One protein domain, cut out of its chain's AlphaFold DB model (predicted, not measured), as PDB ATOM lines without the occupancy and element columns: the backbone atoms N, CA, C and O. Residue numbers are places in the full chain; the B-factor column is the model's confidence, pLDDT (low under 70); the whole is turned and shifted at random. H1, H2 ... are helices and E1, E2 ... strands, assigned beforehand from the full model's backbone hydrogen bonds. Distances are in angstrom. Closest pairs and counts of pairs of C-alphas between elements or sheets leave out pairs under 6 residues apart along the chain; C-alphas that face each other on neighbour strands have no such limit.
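This is residues 112 to 166 and 176 to 226 of the 245 residues of an uncharacterized protein of Arabidopsis lyrata subsp. lyrata (UniProt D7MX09). A five-stranded sheet, E2, E8, E5, E4 and E3, curls like part of an open barrel, and a small three-stranded sheet, E1, E7 and E6, makes a separate head at one end of the long axis. E7 of the head runs on into E8 of the curled sheet, and H2, a short helix, lies at the far end of the long axis. The printed part has 106 residues, with named elements in the order E1, E2, H1, E3, E4, E5, E6, E7, E8, H2, and its class is mostly strand. Both sheets are mixed, in the orders E2, E8, E5, E4, E3 and E1, E7, E6. The whole is loose, with a radius of gyration of the C-alphas of 16.6 A, and elongated, spanning 53 by 31 by 23 A.

E1, residues 112 to 114, begins at C-alpha 112 (4.371, 31.695, -88.834). E2 is residues 125 to 128 and H1 residues 140 to 143. E3, residues 144 to 150, is 17.6 A long, and E4, residues 155 to 161, is 20.1 A. E5, residues 179 to 184, is 16.6 A, E6, residues 195 to 200, is 16.0 A, and E7, residues 203 to 208, is 16.6 A. E8, residues 211 to 217, is 19.1 A and begins at C-alpha 211 (-6.599, 16.966, -76.277). H2, residues 220 to 226, is 10.4 A and ends at C-alpha 226 (-33.677, -1.821, -66.992).

The larger sheet is strongly twisted and curled, with edge strands E2 and E3. E3 and E4 form a hairpin, with N 148 and O 157 2.8 A apart. E4 and E5 are antiparallel, with N 180 and O 160 2.8 A apart. E8 is staggered: its residues 211 to 214 pair with E2, parallel, with N 213 and O 126 2.8 A apart, and its residues 215 to 217 pair with E5, antiparallel, with N 183 and O 216 2.8 A apart. H1 only grazes this sheet with residues 140 to 143, and H2 only just does, with residues 220 to 221 and 5 pairs of C-alphas within 10 A. E7 runs on into E8 across 2 residues at 74 degrees. E6 and E7 form a hairpin, with N 196 and O 207 2.8 A apart; E1 is parallel to E7, with N 113 and O 204 2.8 A apart. H2 has 1 of 3 O i to N i+4 pairs within hydrogen-bond range and 2 of 4 O i to N i+3 pairs; H1 is too short for an O i to N i+4 pair.

The two C-alphas farthest apart, those of Asp 202 and Gly 226, are 57.8 A apart. Residues 167 to 175 are not printed, and C-alphas 166 and 176 are 13.9 A apart across this cut. The link from E2 to H1 is long, with 11 residues. The mean pLDDT of the printed part is 87.0; residues 186 to 192 and 225 to 226 are under 70.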
ATOM      1  N   VAL A 112       4.852  32.678 -89.818       95.81
ATOM      2  CA  VAL A 112       4.371  31.695 -88.834       95.81
ATOM      3  C   VAL A 112       4.512  32.239 -87.414       95.81
ATOM      4  O   VAL A 112       5.611  32.478 -86.920       95.81
ATOM      5  N   PHE A 113       3.382  32.375 -86.725       94.06
ATOM      6  CA  PHE A 113       3.295  32.775 -85.323       94.06
ATOM      7  C   PHE A 113       2.916  31.571 -84.467       94.06
ATOM      8  O   PHE A 113       1.911  30.913 -84.733       94.06
ATOM      9  N   PHE A 114       3.676  31.301 -83.409       91.38
ATOM     10  CA  PHE A 114       3.363  30.237 -82.455       91.38
ATOM     11  C   PHE A 114       2.878  30.827 -81.129       91.38
ATOM     12  O   PHE A 114       3.617  31.543 -80.454       91.38
ATOM     13  N   ASN A 115       1.641  30.501 -80.757       86.62
ATOM     14  CA  ASN A 115       0.996  30.936 -79.525       86.62
ATOM     15  C   ASN A 115       0.902  29.741 -78.558       86.62
ATOM     16  O   ASN A 115      -0.035  28.948 -78.666       86.62
ATOM     17  N   PRO A 116       1.860  29.570 -77.626       75.88
ATOM     18  CA  PRO A 116       1.962  28.365 -76.799       75.88
ATOM     19  C   PRO A 116       0.823  28.203 -75.784       75.88
ATOM     20  O   PRO A 116       0.463  27.080 -75.440       75.88
ATOM     21  N   SER A 117       0.249  29.292 -75.284       70.50
ATOM     22  CA  SER A 117      -0.888  29.245 -74.368       70.50
ATOM     23  C   SER A 117      -1.667  30.553 -74.414       70.50
ATOM     24  O   SER A 117      -1.111  31.611 -74.705       70.50
ATOM     25  N   PHE A 118      -2.970  30.467 -74.150       71.06
ATOM     26  CA  PHE A 118      -3.839  31.636 -74.042       71.06
ATOM     27  C   PHE A 118      -3.866  32.146 -72.591       71.06
ATOM     28  O   PHE A 118      -3.620  33.322 -72.342       71.06
ATOM     29  N   ASP A 119      -4.057  31.244 -71.622       76.75
ATOM     30  CA  ASP A 119      -3.805  31.452 -70.190       76.75
ATOM     31  C   ASP A 119      -3.429  30.106 -69.508       76.75
ATOM     32  O   ASP A 119      -3.331  29.071 -70.169       76.75
ATOM     33  N   ALA A 120      -3.226  30.088 -68.183       77.69
ATOM     34  CA  ALA A 120      -2.908  28.858 -67.436       77.69
ATOM     35  C   ALA A 120      -4.091  27.867 -67.271       77.69
ATOM     36  O   ALA A 120      -3.880  26.715 -66.888       77.69
ATOM     37  N   ASN A 121      -5.325  28.297 -67.542       80.81
ATOM     38  CA  ASN A 121      -6.571  27.576 -67.255       80.81
ATOM     39  C   ASN A 121      -7.353  27.158 -68.517       80.81
ATOM     40  O   ASN A 121      -8.295  26.368 -68.438       80.81
ATOM     41  N   THR A 122      -6.968  27.665 -69.678       85.94
ATOM     42  CA  THR A 122      -7.593  27.457 -70.974       85.94
ATOM     43  C   THR A 122      -6.850  26.351 -71.690       85.94
ATOM     44  O   THR A 122      -5.628  26.335 -71.808       85.94
ATOM     45  N   LYS A 123      -7.616  25.373 -72.154       85.38
ATOM     46  CA  LYS A 123      -7.100  24.219 -72.877       85.38
ATOM     47  C   LYS A 123      -7.873  24.093 -74.172       85.38
ATOM     48  O   LYS A 123      -9.101  24.155 -74.172       85.38
ATOM     49  N   LEU A 124      -7.153  23.882 -75.264       88.12
ATOM     50  CA  LEU A 124      -7.744  23.692 -76.580       88.12
ATOM     51  C   LEU A 124      -8.071  22.214 -76.799       88.12
ATOM     52  O   LEU A 124      -7.173  21.369 -76.791       88.12
ATOM     53  N   TYR A 125      -9.352  21.918 -77.013       89.00
ATOM     54  CA  TYR A 125      -9.850  20.577 -77.312       89.00
ATOM     55  C   TYR A 125     -10.329  20.507 -78.761       89.00
ATOM     56  O   TYR A 125     -11.098  21.356 -79.207       89.00
ATOM     57  N   VAL A 126      -9.938  19.457 -79.479       89.88
ATOM     58  CA  VAL A 126     -10.489  19.136 -80.802       89.88
ATOM     59  C   VAL A 126     -11.558  18.066 -80.636       89.88
ATOM     60  O   VAL A 126     -11.259  16.948 -80.233       89.88
ATOM     61  N   LEU A 127     -12.810  18.393 -80.948       91.19
ATOM     62  CA  LEU A 127     -13.929  17.460 -80.828       91.19
ATOM     63  C   LEU A 127     -14.176  16.749 -82.163       91.19
ATOM     64  O   LEU A 127     -14.536  17.381 -83.155       91.19
ATOM     65  N   GLN A 128     -14.004  15.428 -82.188       90.81
ATOM     66  CA  GLN A 128     -14.208  14.604 -83.378       90.81
ATOM     67  C   GLN A 128     -15.492  13.781 -83.278       90.81
ATOM     68  O   GLN A 128     -15.780  13.178 -82.242       90.81
ATOM     69  N   TYR A 129     -16.217  13.674 -84.396       92.00
ATOM     70  CA  TYR A 129     -17.478  12.930 -84.500       92.00
ATOM     71  C   TYR A 129     -17.420  11.846 -85.591       92.00
ATOM     72  O   TYR A 129     -18.024  12.013 -86.649       92.00
ATOM     73  N   PRO A 130     -16.743  10.704 -85.376       90.56
ATOM     74  CA  PRO A 130     -16.492   9.737 -86.458       90.56
ATOM     75  C   PRO A 130     -17.745   9.090 -87.050       90.56
ATOM     76  O   PRO A 130     -17.725   8.608 -88.175       90.56
ATOM     77  N   LEU A 131     -18.849   9.085 -86.298       89.94
ATOM     78  CA  LEU A 131     -20.143   8.558 -86.743       89.94
ATOM     79  C   LEU A 131     -20.999   9.608 -87.466       89.94
ATOM     80  O   LEU A 131     -22.175   9.367 -87.741       89.94
ATOM     81  N   ARG A 132     -20.449  10.797 -87.730       90.38
ATOM     82  CA  ARG A 132     -21.173  11.906 -88.338       90.38
ATOM     83  C   ARG A 132     -20.443  12.385 -89.596       90.38
ATOM     84  O   ARG A 132     -19.273  12.747 -89.511       90.38
ATOM     85  N   PRO A 133     -21.112  12.414 -90.762       92.44
ATOM     86  CA  PRO A 133     -20.497  12.932 -91.975       92.44
ATOM     87  C   PRO A 133     -20.344  14.455 -91.904       92.44
ATOM     88  O   PRO A 133     -21.157  15.145 -91.281       92.44
ATOM     89  N   SER A 134     -19.345  14.987 -92.610       89.62
ATOM     90  CA  SER A 134     -19.011  16.420 -92.623       89.62
ATOM     91  C   SER A 134     -20.155  17.316 -93.113       89.62
ATOM     92  O   SER A 134     -20.338  18.412 -92.593       89.62
ATOM     93  N   TRP A 135     -20.985  16.844 -94.050       89.88
ATOM     94  CA  TRP A 135     -22.142  17.591 -94.571       89.88
ATOM     95  C   TRP A 135     -23.341  17.647 -93.612       89.88
ATOM     96  O   TRP A 135     -24.352  18.278 -93.924       89.88
ATOM     97  N   ARG A 136     -23.276  16.966 -92.459       90.62
ATOM     98  CA  ARG A 136     -24.329  17.011 -91.437       90.62
ATOM     99  C   ARG A 136     -23.749  17.259 -90.036       90.62
ATOM    100  O   ARG A 136     -23.811  16.353 -89.205       90.62
ATOM    101  N   PRO A 137     -23.233  18.458 -89.732       88.31
ATOM    102  CA  PRO A 137     -22.764  18.805 -88.388       88.31
ATOM    103  C   PRO A 137     -23.872  18.736 -87.318       88.31
ATOM    104  O   PRO A 137     -25.046  18.506 -87.622       88.31
ATOM    105  N   TYR A 138     -23.494  18.902 -86.048       88.62
ATOM    106  CA  TYR A 138     -24.423  18.847 -84.910       88.62
ATOM    107  C   TYR A 138     -25.137  20.166 -84.589       88.62
ATOM    108  O   TYR A 138     -25.967  20.144 -83.692       88.62
ATOM    109  N   GLU A 139     -24.874  21.254 -85.330       88.88
ATOM    110  CA  GLU A 139     -25.486  22.579 -85.087       88.88
ATOM    111  C   GLU A 139     -25.335  22.980 -83.611       88.88
ATOM    112  O   GLU A 139     -26.317  23.192 -82.904       88.88
ATOM    113  N   MET A 140     -24.086  22.992 -83.130       88.94
ATOM    114  CA  MET A 140     -23.784  23.133 -81.701       88.94
ATOM    115  C   MET A 140     -24.399  24.404 -81.101       88.94
ATOM    116  O   MET A 140     -24.847  24.370 -79.965       88.94
ATOM    117  N   ASP A 141     -24.505  25.479 -81.881       88.75
ATOM    118  CA  ASP A 141     -25.074  26.754 -81.430       88.75
ATOM    119  C   ASP A 141     -26.582  26.680 -81.125       88.75
ATOM    120  O   ASP A 141     -27.073  27.399 -80.262       88.75
ATOM    121  N   GLU A 142     -27.325  25.811 -81.818       89.94
ATOM    122  CA  GLU A 142     -28.788  25.708 -81.688       89.94
ATOM    123  C   GLU A 142     -29.214  24.523 -80.814       89.94
ATOM    124  O   GLU A 142     -30.247  24.565 -80.146       89.94
ATOM    125  N   ARG A 143     -28.439  23.432 -80.844       92.25
ATOM    126  CA  ARG A 143     -28.832  22.149 -80.248       92.25
ATOM    127  C   ARG A 143     -28.074  21.791 -78.980       92.25
ATOM    128  O   ARG A 143     -28.492  20.859 -78.301       92.25
ATOM    129  N   CYS A 144     -26.964  22.453 -78.667       94.12
ATOM    130  CA  CYS A 144     -26.219  22.159 -77.447       94.12
ATOM    131  C   CYS A 144     -26.946  22.709 -76.227       94.12
ATOM    132  O   CYS A 144     -27.184  23.908 -76.129       94.12
ATOM    133  N   GLU A 145     -27.259  21.833 -75.278       93.38
ATOM    134  CA  GLU A 145     -27.877  22.235 -74.016       93.38
ATOM    135  C   GLU A 145     -26.851  22.312 -72.886       93.38
ATOM    136  O   GLU A 145     -26.824  23.284 -72.136       93.38
ATOM    137  N   GLU A 146     -25.996  21.294 -72.762       94.19
ATOM    138  CA  GLU A 146     -25.033  21.195 -71.669       94.19
ATOM    139  C   GLU A 146     -23.724  20.559 -72.141       94.19
ATOM    140  O   GLU A 146     -23.717  19.595 -72.912       94.19
ATOM    141  N   VAL A 147     -22.605  21.083 -71.637       93.81
ATOM    142  CA  VAL A 147     -21.266  20.526 -71.844       93.81
ATOM    143  C   VAL A 147     -20.638  20.257 -70.484       93.81
ATOM    144  O   VAL A 147     -20.439  21.169 -69.682       93.81
ATOM    145  N   ARG A 148     -20.287  18.997 -70.230       93.56
ATOM    146  CA  ARG A 148     -19.635  18.546 -69.000       93.56
ATOM    147  C   ARG A 148     -18.218  18.095 -69.324       93.56
ATOM    148  O   ARG A 148     -18.012  17.196 -70.138       93.56
ATOM    149  N   VAL A 149     -17.232  18.720 -68.682       90.81
ATOM    150  CA  VAL A 149     -15.806  18.449 -68.913       90.81
ATOM    151  C   VAL A 149     -15.137  18.038 -67.611       90.81
ATOM    152  O   VAL A 149     -15.187  18.756 -66.617       90.81
ATOM    153  N   ASN A 150     -14.460  16.895 -67.629       88.94
ATOM    154  CA  ASN A 150     -13.577  16.477 -66.551       88.94
ATOM    155  C   ASN A 150     -12.130  16.817 -66.927       88.94
ATOM    156  O   ASN A 150     -11.529  16.155 -67.771       88.94
ATOM    157  N   THR A 151     -11.565  17.843 -66.292       83.44
ATOM    158  CA  THR A 151     -10.216  18.351 -66.591       83.44
ATOM    159  C   THR A 151      -9.095  17.377 -66.227       83.44
ATOM    160  O   THR A 151      -8.031  17.446 -66.840       83.44
ATOM    161  N   SER A 152      -9.331  16.468 -65.274       82.62
ATOM    162  CA  SER A 152      -8.357  15.460 -64.835       82.62
ATOM    163  C   SER A 152      -8.271  14.274 -65.793       82.62
ATOM    164  O   SER A 152      -7.206  13.689 -65.955       82.62
ATOM    165  N   THR A 153      -9.391  13.891 -66.415       82.56
ATOM    166  CA  THR A 153      -9.459  12.735 -67.328       82.56
ATOM    167  C   THR A 153      -9.614  13.124 -68.798       82.56
ATOM    168  O   THR A 153      -9.657  12.237 -69.652       82.56
ATOM    169  N   SER A 154      -9.728  14.423 -69.093       81.12
ATOM    170  CA  SER A 154     -10.050  14.982 -70.415       81.12
ATOM    171  C   SER A 154     -11.299  14.366 -71.053       81.12
ATOM    172  O   SER A 154     -11.444  14.338 -72.274       81.12
ATOM    173  N   GLN A 155     -12.218  13.862 -70.225       88.62
ATOM    174  CA  GLN A 155     -13.496  13.336 -70.685       88.62
ATOM    175  C   GLN A 155     -14.470  14.486 -70.897       88.62
ATOM    176  O   GLN A 155     -14.682  15.306 -70.004       88.62
ATOM    177  N   VAL A 156     -15.076  14.503 -72.078       92.06
ATOM    178  CA  VAL A 156     -16.119  15.451 -72.462       92.06
ATOM    179  C   VAL A 156     -17.425  14.691 -72.682       92.06
ATOM    180  O   VAL A 156     -17.443  13.642 -73.343       92.06
ATOM    181  N   GLU A 157     -18.501  15.231 -72.126       93.75
ATOM    182  CA  GLU A 157     -19.885  14.841 -72.369       93.75
ATOM    183  C   GLU A 157     -20.658  16.061 -72.881       93.75
ATOM    184  O   GLU A 157     -20.509  17.160 -72.350       93.75
ATOM    185  N   ILE A 158     -21.451  15.875 -73.933       95.12
ATOM    186  CA  ILE A 158     -22.248  16.933 -74.561       95.12
ATOM    187  C   ILE A 158     -23.675  16.431 -74.700       95.12
ATOM    188  O   ILE A 158     -23.900  15.394 -75.325       95.12
ATOM    189  N   ASP A 159     -24.627  17.181 -74.164       95.25
ATOM    190  CA  ASP A 159     -26.048  16.899 -74.303       95.25
ATOM    191  C   ASP A 159     -26.645  17.771 -75.406       95.25
ATOM    192  O   ASP A 159     -26.575  19.001 -75.373       95.25
ATOM    193  N   LEU A 160     -27.209  17.105 -76.415       94.56
ATOM    194  CA  LEU A 160     -27.817  17.736 -77.578       94.56
ATOM    195  C   LEU A 160     -29.332  17.548 -77.556       94.56
ATOM    196  O   LEU A 160     -29.815  16.419 -77.435       94.56
ATOM    197  N   SER A 161     -30.081  18.622 -77.772       93.56
ATOM    198  CA  SER A 161     -31.531  18.580 -77.927       93.56
ATOM    199  C   SER A 161     -31.935  17.844 -79.210       93.56
ATOM    200  O   SER A 161     -31.231  17.843 -80.238       93.56
ATOM    201  N   MET A 162     -33.077  17.163 -79.161       90.19
ATOM    202  CA  MET A 162     -33.698  16.513 -80.314       90.19
ATOM    203  C   MET A 162     -34.948  17.274 -80.748       90.19
ATOM    204  O   MET A 162     -35.707  17.771 -79.920       90.19
ATOM    205  N   ASP A 163     -35.186  17.326 -82.058       88.38
ATOM    206  CA  ASP A 163     -36.408  17.911 -82.605       88.38
ATOM    207  C   ASP A 163     -37.578  16.922 -82.490       88.38
ATOM    208  O   ASP A 163     -37.807  16.076 -83.364       88.38
ATOM    209  N   VAL A 164     -38.310  17.053 -81.384       88.69
ATOM    210  CA  VAL A 164     -39.505  16.268 -81.042       88.69
ATOM    211  C   VAL A 164     -40.693  16.588 -81.961       88.69
ATOM    212  O   VAL A 164     -41.615  15.786 -82.084       88.69
ATOM    213  N   HIS A 165     -40.681  17.739 -82.641       86.94
ATOM    214  CA  HIS A 165     -41.757  18.156 -83.544       86.94
ATOM    215  C   HIS A 165     -41.533  17.702 -84.993       86.94
ATOM    216  O   HIS A 165     -42.413  17.865 -85.844       86.94
ATOM    217  N   SER A 166     -40.375  17.110 -85.292       88.31
ATOM    218  CA  SER A 166     -40.071  16.586 -86.620       88.31
ATOM    219  C   SER A 166     -40.884  15.332 -86.958       88.31
ATOM    220  O   SER A 166     -41.176  14.491 -86.114       88.31
ATOM    221  N   ASN A 176     -39.486   8.210 -74.417       79.25
ATOM    222  CA  ASN A 176     -39.574   9.669 -74.535       79.25
ATOM    223  C   ASN A 176     -38.174  10.298 -74.438       79.25
ATOM    224  O   ASN A 176     -37.813  10.902 -73.427       79.25
ATOM    225  N   MET A 177     -37.352  10.090 -75.467       84.94
ATOM    226  CA  MET A 177     -35.980  10.576 -75.527       84.94
ATOM    227  C   MET A 177     -35.934  11.946 -76.198       84.94
ATOM    228  O   MET A 177     -35.941  12.061 -77.416       84.94
ATOM    229  N   THR A 178     -35.843  12.998 -75.392       89.06
ATOM    230  CA  THR A 178     -35.779  14.383 -75.883       89.06
ATOM    231  C   THR A 178     -34.353  14.880 -76.122       89.06
ATOM    232  O   THR A 178     -34.163  15.913 -76.762       89.06
ATOM    233  N   LYS A 179     -33.346  14.152 -75.624       92.19
ATOM    234  CA  LYS A 179     -31.934  14.542 -75.670       92.19
ATOM    235  C   LYS A 179     -31.054  13.383 -76.114       92.19
ATOM    236  O   LYS A 179     -31.298  12.231 -75.761       92.19
ATOM    237  N   GLN A 180     -29.993  13.707 -76.840       92.44
ATOM    238  CA  GLN A 180     -28.938  12.792 -77.244       92.44
ATOM    239  C   GLN A 180     -27.626  13.192 -76.564       92.44
ATOM    240  O   GLN A 180     -27.054  14.233 -76.874       92.44
ATOM    241  N   THR A 181     -27.104  12.320 -75.704       93.88
ATOM    242  CA  THR A 181     -25.797  12.512 -75.064       93.88
ATOM    243  C   THR A 181     -24.677  11.964 -75.946       93.88
ATOM    244  O   THR A 181     -24.688  10.791 -76.333       93.88
ATOM    245  N   LEU A 182     -23.677  12.789 -76.240       94.31
ATOM    246  CA  LEU A 182     -22.400  12.389 -76.814       94.31
ATOM    247  C   LEU A 182     -21.363  12.280 -75.699       94.31
ATOM    248  O   LEU A 182     -21.211  13.195 -74.899       94.31
ATOM    249  N   LYS A 183     -20.625  11.174 -75.655       93.06
ATOM    250  CA  LYS A 183     -19.602  10.918 -74.641       93.06
ATOM    251  C   LYS A 183     -18.280  10.554 -75.290       93.06
ATOM    252  O   LYS A 183     -18.242   9.884 -76.324       93.06
ATOM    253  N   THR A 184     -17.193  10.977 -74.656       91.88
ATOM    254  CA  THR A 184     -15.846  10.589 -75.069       91.88
ATOM    255  C   THR A 184     -15.666   9.088 -74.874       91.88
ATOM    256  O   THR A 184     -15.793   8.567 -73.766       91.88
ATOM    257  N   THR A 185     -15.367   8.381 -75.956       75.75
ATOM    258  CA  THR A 185     -14.971   6.972 -75.910       75.75
ATOM    259  C   THR A 185     -13.481   6.920 -76.174       75.75
ATOM    260  O   THR A 185     -13.100   7.378 -77.245       75.75
ATOM    261  N   TRP A 186     -12.698   6.343 -75.249       68.56
ATOM    262  CA  TRP A 186     -11.231   6.157 -75.295       68.56
ATOM    263  C   TRP A 186     -10.407   7.136 -74.442       68.56
ATOM    264  O   TRP A 186     -10.741   8.312 -74.308       68.56
ATOM    265  N   LYS A 187      -9.298   6.631 -73.874       66.69
ATOM    266  CA  LYS A 187      -8.267   7.451 -73.223       66.69
ATOM    267  C   LYS A 187      -7.405   8.104 -74.294       66.69
ATOM    268  O   LYS A 187      -6.686   7.433 -75.019       66.69
ATOM    269  N   GLN A 188      -7.493   9.416 -74.360       65.88
ATOM    270  CA  GLN A 188      -6.747  10.261 -75.278       65.88
ATOM    271  C   GLN A 188      -5.233   9.999 -75.146       65.88
ATOM    272  O   GLN A 188      -4.719  10.094 -74.029       65.88
ATOM    273  N   PRO A 189      -4.510   9.669 -76.233       65.38
ATOM    274  CA  PRO A 189      -3.055   9.769 -76.234       65.38
ATOM    275  C   PRO A 189      -2.652  11.227 -75.956       65.38
ATOM    276  O   PRO A 189      -3.403  12.131 -76.329       65.38
ATOM    277  N   PRO A 190      -1.498  11.487 -75.326       65.44
ATOM    278  CA  PRO A 190      -0.998  12.851 -75.184       65.44
ATOM    279  C   PRO A 190      -0.801  13.479 -76.575       65.44
ATOM    280  O   PRO A 190      -0.101  12.919 -77.414       65.44
ATOM    281  N   THR A 191      -1.436  14.624 -76.840       66.81
ATOM    282  CA  THR A 191      -1.436  15.291 -78.158       66.81
ATOM    283  C   THR A 191      -0.327  16.333 -78.284       66.81
ATOM    284  O   THR A 191      -0.554  17.408 -78.828       66.81
ATOM    285  N   LEU A 192       0.864  16.025 -77.761       66.94
ATOM    286  CA  LEU A 192       1.976  16.980 -77.638       66.94
ATOM    287  C   LEU A 192       2.448  17.550 -78.988       66.94
ATOM    288  O   LEU A 192       2.952  18.667 -79.020       66.94
ATOM    289  N   ASP A 193       2.204  16.832 -80.087       83.50
ATOM    290  CA  ASP A 193       2.748  17.167 -81.408       83.50
ATOM    291  C   ASP A 193       1.715  17.796 -82.363       83.50
ATOM    292  O   ASP A 193       2.002  18.019 -83.537       83.50
ATOM    293  N   TYR A 194       0.494  18.072 -81.888       88.56
ATOM    294  CA  TYR A 194      -0.575  18.630 -82.722       88.56
ATOM    295  C   TYR A 194      -0.844  20.100 -82.399       88.56
ATOM    296  O   TYR A 194      -0.959  20.495 -81.239       88.56
ATOM    297  N   ALA A 195      -1.037  20.903 -83.443       91.06
ATOM    298  CA  ALA A 195      -1.447  22.300 -83.343       91.06
ATOM    299  C   ALA A 195      -2.599  22.603 -84.310       91.06
ATOM    300  O   ALA A 195      -2.721  21.989 -85.369       91.06
ATOM    301  N   VAL A 196      -3.445  23.566 -83.948       92.25
ATOM    302  CA  VAL A 196      -4.448  24.157 -84.840       92.25
ATOM    303  C   VAL A 196      -3.892  25.466 -85.380       92.25
ATOM    304  O   VAL A 196      -3.513  26.350 -84.610       92.25
ATOM    305  N   GLY A 197      -3.850  25.571 -86.706       93.62
ATOM    306  CA  GLY A 197      -3.437  26.767 -87.426       93.62
ATOM    307  C   GLY A 197      -4.631  27.570 -87.934       93.62
ATOM    308  O   GLY A 197      -5.532  27.006 -88.555       93.62
ATOM    309  N   VAL A 198      -4.624  28.882 -87.712       94.06
ATOM    310  CA  VAL A 198      -5.537  29.826 -88.369       94.06
ATOM    311  C   VAL A 198      -4.731  30.643 -89.370       94.06
ATOM    312  O   VAL A 198      -3.834  31.387 -88.977       94.06
ATOM    313  N   LEU A 199      -5.044  30.488 -90.657       95.50
ATOM    314  CA  LEU A 199      -4.432  31.250 -91.744       95.50
ATOM    315  C   LEU A 199      -5.295  32.478 -92.057       95.50
ATOM    316  O   LEU A 199      -6.467  32.340 -92.408       95.50
ATOM    317  N   SER A 200      -4.715  33.671 -91.939       94.75
ATOM    318  CA  SER A 200      -5.356  34.944 -92.276       94.75
ATOM    319  C   SER A 200      -4.408  35.782 -93.133       94.75
ATOM    320  O   SER A 200      -3.395  36.282 -92.644       94.75
ATOM    321  N   GLY A 201      -4.709  35.907 -94.428       93.19
ATOM    322  CA  GLY A 201      -3.774  36.488 -95.397       93.19
ATOM    323  C   GLY A 201      -2.504  35.639 -95.513       93.19
ATOM    324  O   GLY A 201      -2.604  34.432 -95.728       93.19
ATOM    325  N   ASP A 202      -1.343  36.266 -95.324       94.88
ATOM    326  CA  ASP A 202      -0.020  35.617 -95.319       94.88
ATOM    327  C   ASP A 202       0.501  35.354 -93.896       94.88
ATOM    328  O   ASP A 202       1.701  35.257 -93.669       94.88
ATOM    329  N   LYS A 203      -0.402  35.254 -92.910       95.81
ATOM    330  CA  LYS A 203      -0.065  35.015 -91.499       95.81
ATOM    331  C   LYS A 203      -0.730  33.743 -90.989       95.81
ATOM    332  O   LYS A 203      -1.958  33.631 -91.007       95.81
ATOM    333  N   LEU A 204       0.071  32.802 -90.500       95.81
ATOM    334  CA  LEU A 204      -0.358  31.541 -89.906       95.81
ATOM    335  C   LEU A 204      -0.160  31.578 -88.388       95.81
ATOM    336  O   LEU A 204       0.966  31.580 -87.904       95.81
ATOM    337  N   HIS A 205      -1.253  31.553 -87.628       94.38
ATOM    338  CA  HIS A 205      -1.211  31.472 -86.166       94.38
ATOM    339  C   HIS A 205      -1.430  30.034 -85.691       94.38
ATOM    340  O   HIS A 205      -2.529  29.496 -85.835       94.38
ATOM    341  N   LEU A 206      -0.405  29.423 -85.100       93.19
ATOM    342  CA  LEU A 206      -0.414  28.068 -84.553       93.19
ATOM    343  C   LEU A 206      -0.706  28.080 -83.048       93.19
ATOM    344  O   LEU A 206      -0.062  28.809 -82.297       93.19
ATOM    345  N   ASN A 207      -1.637  27.234 -82.607       91.62
ATOM    346  CA  ASN A 207      -1.976  27.030 -81.196       91.62
ATOM    347  C   ASN A 207      -1.898  25.532 -80.853       91.62
ATOM    348  O   ASN A 207      -2.518  24.732 -81.561       91.62
ATOM    349  N   PRO A 208      -1.190  25.122 -79.786       91.00
ATOM    350  CA  PRO A 208      -1.055  23.714 -79.434       91.00
ATOM    351  C   PRO A 208      -2.386  23.110 -78.966       91.00
ATOM    352  O   PRO A 208      -3.165  23.711 -78.217       91.00
ATOM    353  N   VAL A 209      -2.647  21.880 -79.401       89.69
ATOM    354  CA  VAL A 209      -3.835  21.111 -79.024       89.69
ATOM    355  C   VAL A 209      -3.547  20.329 -77.752       89.69
ATOM    356  O   VAL A 209      -2.606  19.547 -77.679       89.69
ATOM    357  N   HIS A 210      -4.401  20.503 -76.748       86.69
ATOM    358  CA  HIS A 210      -4.216  19.873 -75.443       86.69
ATOM    359  C   HIS A 210      -4.849  18.476 -75.380       86.69
ATOM    360  O   HIS A 210      -4.389  17.630 -74.614       86.69
ATOM    361  N   ALA A 211      -5.924  18.254 -76.145       86.62
ATOM    362  CA  ALA A 211      -6.599  16.966 -76.277       86.62
ATOM    363  C   ALA A 211      -7.457  16.906 -77.559       86.62
ATOM    364  O   ALA A 211      -7.938  17.927 -78.052       86.62
ATOM    365  N   VAL A 212      -7.701  15.703 -78.084       88.06
ATOM    366  CA  VAL A 212      -8.505  15.427 -79.292       88.06
ATOM    367  C   VAL A 212      -9.656  14.464 -78.969       88.06
ATOM    368  O   VAL A 212      -9.560  13.256 -79.192       88.06
ATOM    369  N   ALA A 213     -10.747  14.956 -78.383       89.06
ATOM    370  CA  ALA A 213     -11.823  14.121 -77.853       89.06
ATOM    371  C   ALA A 213     -12.671  13.469 -78.958       89.06
ATOM    372  O   ALA A 213     -13.370  14.141 -79.718       89.06
ATOM    373  N   GLN A 214     -12.670  12.134 -79.002       91.31
ATOM    374  CA  GLN A 214     -13.536  11.361 -79.893       91.31
ATOM    375  C   GLN A 214     -14.897  11.111 -79.234       91.31
ATOM    376  O   GLN A 214     -15.022  10.283 -78.327       91.31
ATOM    377  N   LEU A 215     -15.929  11.797 -79.721       91.94
ATOM    378  CA  LEU A 215     -17.286  11.737 -79.187       91.94
ATOM    379  C   LEU A 215     -18.142  10.703 -79.930       91.94
ATOM    380  O   LEU A 215     -18.214  10.686 -81.164       91.94
ATOM    381  N   ARG A 216     -18.842   9.854 -79.169       93.19
ATOM    382  CA  ARG A 216     -19.827   8.890 -79.683       93.19
ATOM    383  C   ARG A 216     -21.163   9.018 -78.947       93.19
ATOM    384  O   ARG A 216     -21.164   9.363 -77.766       93.19
ATOM    385  N   PRO A 217     -22.299   8.720 -79.601       93.69
ATOM    386  CA  PRO A 217     -23.591   8.666 -78.931       93.69
ATOM    387  C   PRO A 217     -23.591   7.632 -77.803       93.69
ATOM    388  O   PRO A 217     -23.217   6.476 -78.006       93.69
ATOM    389  N   SER A 218     -24.020   8.056 -76.620       91.69
ATOM    390  CA  SER A 218     -24.243   7.188 -75.472       91.69
ATOM    391  C   SER A 218     -25.641   6.575 -75.542       91.69
ATOM    392  O   SER A 218     -26.605   7.232 -75.928       91.69
ATOM    393  N   MET A 219     -25.762   5.317 -75.121       88.81
ATOM    394  CA  MET A 219     -27.044   4.614 -74.986       88.81
ATOM    395  C   MET A 219     -27.446   4.433 -73.515       88.81
ATOM    396  O   MET A 219     -28.143   3.484 -73.165       88.81
ATOM    397  N   GLN A 220     -26.992   5.323 -72.628       86.44
ATOM    398  CA  GLN A 220     -27.228   5.219 -71.182       86.44
ATOM    399  C   GLN A 220     -28.719   5.173 -70.805       86.44
ATOM    400  O   GLN A 220     -29.079   4.539 -69.819       86.44
ATOM    401  N   TYR A 221     -29.599   5.756 -71.621       83.50
ATOM    402  CA  TYR A 221     -31.049   5.668 -71.433       83.50
ATOM    403  C   TYR A 221     -31.589   4.225 -71.506       83.50
ATOM    404  O   TYR A 221     -32.597   3.905 -70.879       83.50
ATOM    405  N   LEU A 222     -30.913   3.314 -72.217       85.19
ATOM    406  CA  LEU A 222     -31.311   1.905 -72.257       85.19
ATOM    407  C   LEU A 222     -31.006   1.175 -70.946       85.19
ATOM    408  O   LEU A 222     -31.734   0.260 -70.566       85.19
ATOM    409  N   SER A 223     -29.952   1.575 -70.230       79.44
ATOM    410  CA  SER A 223     -29.579   0.927 -68.970       79.44
ATOM    411  C   SER A 223     -30.404   1.434 -67.787       79.44
ATOM    412  O   SER A 223     -30.716   0.657 -66.885       79.44
ATOM    413  N   SER A 224     -30.827   2.704 -67.797       70.19
ATOM    414  CA  SER A 224     -31.703   3.264 -66.757       70.19
ATOM    415  C   SER A 224     -33.091   2.626 -66.739       70.19
ATOM    416  O   SER A 224     -33.649   2.403 -65.666       70.19
ATOM    417  N   ASN A 225     -33.640   2.281 -67.906       61.69
ATOM    418  CA  ASN A 225     -34.964   1.664 -67.996       61.69
ATOM    419  C   ASN A 225     -34.969   0.217 -67.479       61.69
ATOM    420  O   ASN A 225     -35.961  -0.220 -66.901       61.69
ATOM    421  N   GLY A 226     -33.850  -0.505 -67.613       59.50
ATOM    422  CA  GLY A 226     -33.677  -1.821 -66.992       59.50
ATOM    423  C   GLY A 226     -33.668  -1.761 -65.462       59.50
ATOM    424  O   GLY A 226     -34.236  -2.639 -64.818       59.50
TER     425      GLY A 226